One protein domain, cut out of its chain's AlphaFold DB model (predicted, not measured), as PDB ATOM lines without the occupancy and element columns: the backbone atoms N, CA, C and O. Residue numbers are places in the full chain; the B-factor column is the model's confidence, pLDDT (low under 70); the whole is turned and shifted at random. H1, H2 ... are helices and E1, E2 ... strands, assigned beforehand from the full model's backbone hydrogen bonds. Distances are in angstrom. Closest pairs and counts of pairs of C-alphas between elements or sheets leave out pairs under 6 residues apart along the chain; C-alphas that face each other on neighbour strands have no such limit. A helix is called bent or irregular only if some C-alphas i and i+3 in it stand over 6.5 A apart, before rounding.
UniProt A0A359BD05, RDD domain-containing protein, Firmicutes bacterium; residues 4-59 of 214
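This is residues 4 to 59 of the 214 residues of the protein "RDD domain-containing protein" of Firmicutes bacterium (UniProt A0A359BD05). A small two-stranded hairpin, E1 and E2, and one long helix, H2, make the two arms of a V joined by residues 32 to 36, with the short helix H1 in the opening between them, packed on the hairpin and near H2. The far part of H2 runs on past the rest, and residues 53 to 59 stick out. The printed part has 56 residues, with two named helices and two named strands in the order H1, E1, E2, H2; the sheet, order E1 - E2, is antiparallel, and the class is mostly helix. The whole is only just compact, close to loose, with a radius of gyration of the C-alphas of 12.0 A, and it spans 36 by 25 by 14 A.

Strands E1, residues 22 to 25, and E2, residues 28 to 31, are antiparallel neighbours and form a hairpin, with 141 degrees between their directions. C-alphas 24 and 29 face each other at 4.3 A; N 23 and O 30 are within hydrogen-bond range at 2.9 A, as are N 30 and O 23 at 2.9 A. H1, residues 4 to 13, has 4 pairs of C-alphas within 8 A of E1, the closest being those of Leu 12 and Phe 22, 6.1 A apart. H1 and E2 have 1 such pair, the C-alphas of Leu 12 and Ile 29, 7.8 A apart. H2, residues 37 to 58, and H1 are near each other, with no pair of C-alphas within 8 A but 9 pairs within 10 A. E1 and H2 are apart. Residues 15 to 16 pair antiparallel with residues 19 to 20, in stretches too short to be named strands. In H1 every O i to N i+4 pair is within hydrogen-bond range; in H2, 15 of 18 are.

E1 begins at C-alpha 22, (132.245, 179.353, 208.959), and measures 9.6 A from first to last C-alpha; E2 measures 9.9 A. H1 begins at C-alpha 4, (137.799, 184.178, 194.752), and measures 14.5 A. H2, the longest helix, measures 30.7 A and ends at C-alpha 58, (152.022, 187.902, 191.998). It is neither bent nor irregular, but only just: C-alphas 49 and 52 are 6.5 A apart.

The two C-alphas farthest apart are those of Leu 34 and Asn 59, at 36.5 A. The printed part has no cut. The links E1 to E2 and E2 to H2 are tight, and the link H1 to E1 is short. The mean pLDDT of the printed part is 76.2; residues 16 to 19, 21, 25 to 28 and 33 to 35 are under 70.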
ATOM      1  N   TYR A   4     139.012 184.072 193.955       78.06
ATOM      2  CA  TYR A   4     137.799 184.178 194.752       78.06
ATOM      3  C   TYR A   4     137.264 182.797 195.157       78.06
ATOM      4  O   TYR A   4     136.985 182.554 196.328       78.06
ATOM      5  N   LYS A   5     137.239 181.842 194.219       79.56
ATOM      6  CA  LYS A   5     136.811 180.460 194.498       79.56
ATOM      7  C   LYS A   5     137.754 179.741 195.462       79.56
ATOM      8  O   LYS A   5     137.309 179.009 196.336       79.56
ATOM      9  N   GLN A   6     139.060 179.985 195.341       79.38
ATOM     10  CA  GLN A   6     140.050 179.398 196.249       79.38
ATOM     11  C   GLN A   6     139.924 179.946 197.678       79.38
ATOM     12  O   GLN A   6     140.115 179.202 198.638       79.38
ATOM     13  N   TYR A   7     139.570 181.225 197.826       80.69
ATOM     14  CA  TYR A   7     139.277 181.826 199.125       80.69
ATOM     15  C   TYR A   7     138.020 181.221 199.770       80.69
ATOM     16  O   TYR A   7     138.057 180.847 200.942       80.69
ATOM     17  N   GLU A   8     136.934 181.049 199.010       79.12
ATOM     18  CA  GLU A   8     135.711 180.404 199.513       79.12
ATOM     19  C   GLU A   8     135.967 178.953 199.957       79.12
ATOM     20  O   GLU A   8     135.530 178.551 201.035       79.12
ATOM     21  N   GLU A   9     136.765 178.192 199.203       80.50
ATOM     22  CA  GLU A   9     137.177 176.837 199.590       80.50
ATOM     23  C   GLU A   9     138.016 176.801 200.877       80.50
ATOM     24  O   GLU A   9     137.861 175.880 201.684       80.50
ATOM     25  N   ARG A  10     138.916 177.772 201.092       80.12
ATOM     26  CA  ARG A  10     139.718 177.864 202.326       80.12
ATOM     27  C   ARG A  10     138.869 178.272 203.525       80.12
ATOM     28  O   ARG A  10     139.035 177.700 204.600       80.12
ATOM     29  N   LYS A  11     137.911 179.180 203.323       79.38
ATOM     30  CA  LYS A  11     136.944 179.602 204.344       79.38
ATOM     31  C   LYS A  11     136.088 178.427 204.828       79.38
ATOM     32  O   LYS A  11     135.900 178.265 206.027       79.38
ATOM     33  N   LEU A  12     135.637 177.560 203.920       73.62
ATOM     34  CA  LEU A  12     134.852 176.365 204.262       73.62
ATOM     35  C   LEU A  12     135.669 175.260 204.955       73.62
ATOM     36  O   LEU A  12     135.105 174.437 205.670       73.62
ATOM     37  N   LYS A  13     136.995 175.233 204.763       77.75
ATOM     38  CA  LYS A  13     137.908 174.259 205.387       77.75
ATOM     39  C   LYS A  13     138.447 174.704 206.752       77.75
ATOM     40  O   LYS A  13     139.138 173.924 207.405       77.75
ATOM     41  N   ALA A  14     138.176 175.939 207.172       74.12
ATOM     42  CA  ALA A  14     138.709 176.501 208.405       74.12
ATOM     43  C   ALA A  14     137.977 175.938 209.640       74.12
ATOM     44  O   ALA A  14     136.765 176.114 209.804       74.12
ATOM     45  N   LEU A  15     138.725 175.257 210.510       71.88
ATOM     46  CA  LEU A  15     138.235 174.579 211.713       71.88
ATOM     47  C   LEU A  15     138.958 175.125 212.949       71.88
ATOM     48  O   LEU A  15     140.168 175.337 212.904       71.88
ATOM     49  N   ASP A  16     138.228 175.276 214.052       61.25
ATOM     50  CA  ASP A  16     138.786 175.471 215.392       61.25
ATOM     51  C   ASP A  16     138.526 174.206 216.214       61.25
ATOM     52  O   ASP A  16     137.409 173.945 216.672       61.25
ATOM     53  N   GLY A  17     139.531 173.330 216.275       66.62
ATOM     54  CA  GLY A  17     139.398 171.988 216.842       66.62
ATOM     55  C   GLY A  17     138.399 171.113 216.073       66.62
ATOM     56  O   GLY A  17     138.764 170.466 215.095       66.62
ATOM     57  N   THR A  18     137.145 171.064 216.534       59.91
ATOM     58  CA  THR A  18     136.053 170.248 215.949       59.91
ATOM     59  C   THR A  18     134.906 171.077 215.366       59.91
ATOM     60  O   THR A  18     134.033 170.527 214.697       59.91
ATOM     61  N   THR A  19     134.909 172.394 215.583       63.38
ATOM     62  CA  THR A  19     133.877 173.318 215.099       63.38
ATOM     63  C   THR A  19     134.342 174.049 213.845       63.38
ATOM     64  O   THR A  19     135.446 174.590 213.809       63.38
ATOM     65  N   SER A  20     133.499 174.093 212.811       70.19
ATOM     66  CA  SER A  20     133.751 174.926 211.633       70.19
ATOM     67  C   SER A  20     133.613 176.401 211.996       70.19
ATOM     68  O   SER A  20     132.619 176.815 212.598       70.19
ATOM     69  N   LEU A  21     134.617 177.197 211.621       68.38
ATOM     70  CA  LEU A  21     134.638 178.644 211.869       68.38
ATOM     71  C   LEU A  21     133.580 179.379 211.034       68.38
ATOM     72  O   LEU A  21     133.064 180.422 211.432       68.38
ATOM     73  N   PHE A  22     133.223 178.803 209.886       75.69
ATOM     74  CA  PHE A  22     132.245 179.353 208.959       75.69
ATOM     75  C   PHE A  22     131.246 178.272 208.531       75.69
ATOM     76  O   PHE A  22     131.611 177.106 208.372       75.69
ATOM     77  N   ILE A  23     129.980 178.655 208.357       74.56
ATOM     78  CA  ILE A  23     128.882 177.773 207.935       74.56
ATOM     79  C   ILE A  23     128.216 178.381 206.701       74.56
ATOM     80  O   ILE A  23     127.989 179.591 206.620       74.56
ATOM     81  N   GLU A  24     127.887 177.539 205.727       71.88
ATOM     82  CA  GLU A  24     127.088 177.941 204.576       71.88
ATOM     83  C   GLU A  24     125.596 177.895 204.934       71.88
ATOM     84  O   GLU A  24     125.046 176.832 205.205       71.88
ATOM     85  N   ASN A  25     124.938 179.057 204.939       63.16
ATOM     86  CA  ASN A  25     123.491 179.173 205.106       63.16
ATOM     87  C   ASN A  25     122.916 179.916 203.895       63.16
ATOM     88  O   ASN A  25     123.316 181.046 203.612       63.16
ATOM     89  N   GLU A  26     121.978 179.281 203.186       55.59
ATOM     90  CA  GLU A  26     121.257 179.865 202.038       55.59
ATOM     91  C   GLU A  26     122.179 180.402 200.919       55.59
ATOM     92  O   GLU A  26     121.939 181.465 200.344       55.59
ATOM     93  N   GLY A  27     123.272 179.690 200.621       62.78
ATOM     94  CA  GLY A  27     124.235 180.085 199.582       62.78
ATOM     95  C   GLY A  27     125.133 181.267 199.963       62.78
ATOM     96  O   GLY A  27     125.764 181.868 199.094       62.78
ATOM     97  N   LYS A  28     125.191 181.636 201.253       65.50
ATOM     98  CA  LYS A  28     126.128 182.631 201.797       65.50
ATOM     99  C   LYS A  28     126.922 182.033 202.956       65.50
ATOM    100  O   LYS A  28     126.351 181.539 203.927       65.50
ATOM    101  N   ILE A  29     128.248 182.128 202.880       71.06
ATOM    102  CA  ILE A  29     129.150 181.660 203.939       71.06
ATOM    103  C   ILE A  29     129.172 182.692 205.077       71.06
ATOM    104  O   ILE A  29     129.807 183.747 204.944       71.06
ATOM    105  N   LYS A  30     128.503 182.383 206.192       72.56
ATOM    106  CA  LYS A  30     128.428 183.217 207.401       72.56
ATOM    107  C   LYS A  30     129.381 182.707 208.488       72.56
ATOM    108  O   LYS A  30     129.775 181.542 208.485       72.56
ATOM    109  N   GLU A  31     129.777 183.602 209.385       73.88
ATOM    110  CA  GLU A  31     130.519 183.251 210.601       73.88
ATOM    111  C   GLU A  31     129.646 182.385 211.509       73.88
ATOM    112  O   GLU A  31     128.437 182.603 211.614       73.88
ATOM    113  N   ASN A  32     130.250 181.372 212.121       71.62
ATOM    114  CA  ASN A  32     129.553 180.530 213.076       71.62
ATOM    115  C   ASN A  32     129.447 181.264 214.420       71.62
ATOM    116  O   ASN A  32     130.466 181.577 215.029       71.62
ATOM    117  N   GLU A  33     128.227 181.495 214.907       66.12
ATOM    118  CA  GLU A  33     127.971 182.165 216.194       66.12
ATOM    119  C   GLU A  33     128.518 181.380 217.404       66.12
ATOM    120  O   GLU A  33     128.671 181.940 218.487       66.12
ATOM    121  N   LEU A  34     128.825 180.087 217.224       61.56
ATOM    122  CA  LEU A  34     129.396 179.203 218.245       61.56
ATOM    123  C   LEU A  34     130.934 179.160 218.240       61.56
ATOM    124  O   LEU A  34     131.518 178.536 219.124       61.56
ATOM    125  N   ALA A  35     131.587 179.758 217.240       63.22
ATOM    126  CA  ALA A  35     133.042 179.789 217.146       63.22
ATOM    127  C   ALA A  35     133.624 180.939 217.979       63.22
ATOM    128  O   ALA A  35     133.031 182.013 218.075       63.22
ATOM    129  N   ASP A  36     134.806 180.726 218.562       73.44
ATOM    130  CA  ASP A  36     135.469 181.766 219.343       73.44
ATOM    131  C   ASP A  36     135.863 182.953 218.436       73.44
ATOM    132  O   ASP A  36     136.569 182.761 217.435       73.44
ATOM    133  N   PRO A  37     135.461 184.197 218.766       75.25
ATOM    134  CA  PRO A  37     135.799 185.372 217.965       75.25
ATOM    135  C   PRO A  37     137.307 185.569 217.755       75.25
ATOM    136  O   PRO A  37     137.728 186.147 216.749       75.25
ATOM    137  N   SER A  38     138.144 185.085 218.683       77.06
ATOM    138  CA  SER A  38     139.601 185.190 218.567       77.06
ATOM    139  C   SER A  38     140.178 184.265 217.482       77.06
ATOM    140  O   SER A  38     141.081 184.672 216.741       77.06
ATOM    141  N   SER A  39     139.595 183.077 217.306       74.50
ATOM    142  CA  SER A  39     139.946 182.104 216.262       74.50
ATOM    143  C   SER A  39     139.515 182.560 214.863       74.50
ATOM    144  O   SER A  39     140.218 182.330 213.879       74.50
ATOM    145  N   ILE A  40     138.400 183.288 214.752       75.81
ATOM    146  CA  ILE A  40     137.971 183.916 213.488       75.81
ATOM    147  C   ILE A  40     138.948 185.035 213.087       75.81
ATOM    148  O   ILE A  40     139.387 185.115 211.937       75.81
ATOM    149  N   LEU A  41     139.343 185.882 214.044       80.25
ATOM    150  CA  LEU A  41     140.308 186.958 213.807       80.25
ATOM    151  C   LEU A  41     141.682 186.414 213.378       80.25
ATOM    152  O   LEU A  41     142.323 186.984 212.492       80.25
ATOM    153  N   SER A  42     142.152 185.328 213.998       82.19
ATOM    154  CA  SER A  42     143.437 184.709 213.655       82.19
ATOM    155  C   SER A  42     143.417 184.088 212.256       82.19
ATOM    156  O   SER A  42     144.386 184.264 211.515       82.19
ATOM    157  N   PHE A  43     142.302 183.475 211.841       84.56
ATOM    158  CA  PHE A  43     142.106 183.009 210.467       84.56
ATOM    159  C   PHE A  43     142.224 184.155 209.454       84.56
ATOM    160  O   PHE A  43     142.991 184.045 208.499       84.56
ATOM    161  N   TYR A  44     141.532 185.278 209.675       83.69
ATOM    162  CA  TYR A  44     141.605 186.426 208.766       83.69
ATOM    163  C   TYR A  44     143.009 187.028 208.679       83.69
ATOM    164  O   TYR A  44     143.463 187.354 207.584       83.69
ATOM    165  N   LYS A  45     143.721 187.145 209.807       85.56
ATOM    166  CA  LYS A  45     145.127 187.580 209.802       85.56
ATOM    167  C   LYS A  45     145.994 186.638 208.974       85.56
ATOM    168  O   LYS A  45     146.726 187.095 208.103       85.56
ATOM    169  N   ASN A  46     145.855 185.335 209.201       85.44
ATOM    170  CA  ASN A  46     146.610 184.309 208.494       85.44
ATOM    171  C   ASN A  46     146.324 184.310 206.982       85.44
ATOM    172  O   ASN A  46     147.247 184.190 206.182       85.44
ATOM    173  N   GLU A  47     145.065 184.487 206.581       85.00
ATOM    174  CA  GLU A  47     144.668 184.560 205.172       85.00
ATOM    175  C   GLU A  47     145.226 185.818 204.490       85.00
ATOM    176  O   GLU A  47     145.737 185.746 203.369       85.00
ATOM    177  N   ILE A  48     145.190 186.967 205.175       85.12
ATOM    178  CA  ILE A  48     145.765 188.214 204.660       85.12
ATOM    179  C   ILE A  48     147.277 188.060 204.474       85.12
ATOM    180  O   ILE A  48     147.794 188.363 203.394       85.12
ATOM    181  N   GLU A  49     147.976 187.586 205.505       86.00
ATOM    182  CA  GLU A  49     149.436 187.498 205.529       86.00
ATOM    183  C   GLU A  49     149.980 186.458 204.540       86.00
ATOM    184  O   GLU A  49     150.947 186.744 203.831       86.00
ATOM    185  N   ASN A  50     149.349 185.285 204.436       84.06
ATOM    186  CA  ASN A  50     149.897 184.174 203.653       84.06
ATOM    187  C   ASN A  50     149.349 184.073 202.226       84.06
ATOM    188  O   ASN A  50     150.089 183.690 201.317       84.06
ATOM    189  N   GLU A  51     148.082 184.425 201.999       83.81
ATOM    190  CA  GLU A  51     147.423 184.217 200.706       83.81
ATOM    191  C   GLU A  51     147.156 185.545 199.990       83.81
ATOM    192  O   GLU A  51     147.629 185.739 198.867       83.81
ATOM    193  N   CYS A  52     146.475 186.511 200.619       84.38
ATOM    194  CA  CYS A  52     146.123 187.772 199.952       84.38
ATOM    195  C   CYS A  52     147.360 188.558 199.496       84.38
ATOM    196  O   CYS A  52     147.412 189.008 198.346       84.38
ATOM    197  N   LEU A  53     148.377 188.683 200.356       86.25
ATOM    198  CA  LEU A  53     149.637 189.331 199.989       86.25
ATOM    199  C   LEU A  53     150.325 188.608 198.829       86.25
ATOM    200  O   LEU A  53     150.834 189.257 197.920       86.25
ATOM    201  N   LYS A  54     150.298 187.276 198.799       86.00
ATOM    202  CA  LYS A  54     150.902 186.491 197.719       86.00
ATOM    203  C   LYS A  54     150.237 186.762 196.370       86.00
ATOM    204  O   LYS A  54     150.950 186.948 195.384       86.00
ATOM    205  N   TYR A  55     148.905 186.830 196.306       86.31
ATOM    206  CA  TYR A  55     148.209 187.204 195.067       86.31
ATOM    207  C   TYR A  55     148.494 188.652 194.664       86.31
ATOM    208  O   TYR A  55     148.679 188.917 193.477       86.31
ATOM    209  N   LEU A  56     148.594 189.571 195.630       86.75
ATOM    210  CA  LEU A  56     148.977 190.957 195.362       86.75
ATOM    211  C   LEU A  56     150.393 191.040 194.770       86.75
ATOM    212  O   LEU A  56     150.585 191.654 193.725       86.75
ATOM    213  N   TYR A  57     151.367 190.362 195.379       86.94
ATOM    214  CA  TYR A  57     152.754 190.326 194.908       86.94
ATOM    215  C   TYR A  57     152.952 189.523 193.624       86.94
ATOM    216  O   TYR A  57     153.968 189.712 192.966       86.94
ATOM    217  N   SER A  58     152.012 188.648 193.265       86.88
ATOM    218  CA  SER A  58     152.022 187.902 191.998       86.88
ATOM    219  C   SER A  58     151.319 188.656 190.867       86.88
ATOM    220  O   SER A  58     151.437 188.268 189.707       86.88
ATOM    221  N   ASN A  59     150.574 189.720 191.178       89.50
ATOM    222  CA  ASN A  59     149.886 190.517 190.177       89.50
ATOM    223  C   ASN A  59     150.903 191.316 189.345       89.50
ATOM    224  O   ASN A  59     151.666 192.124 189.877       89.50
TER     225      ASN A  59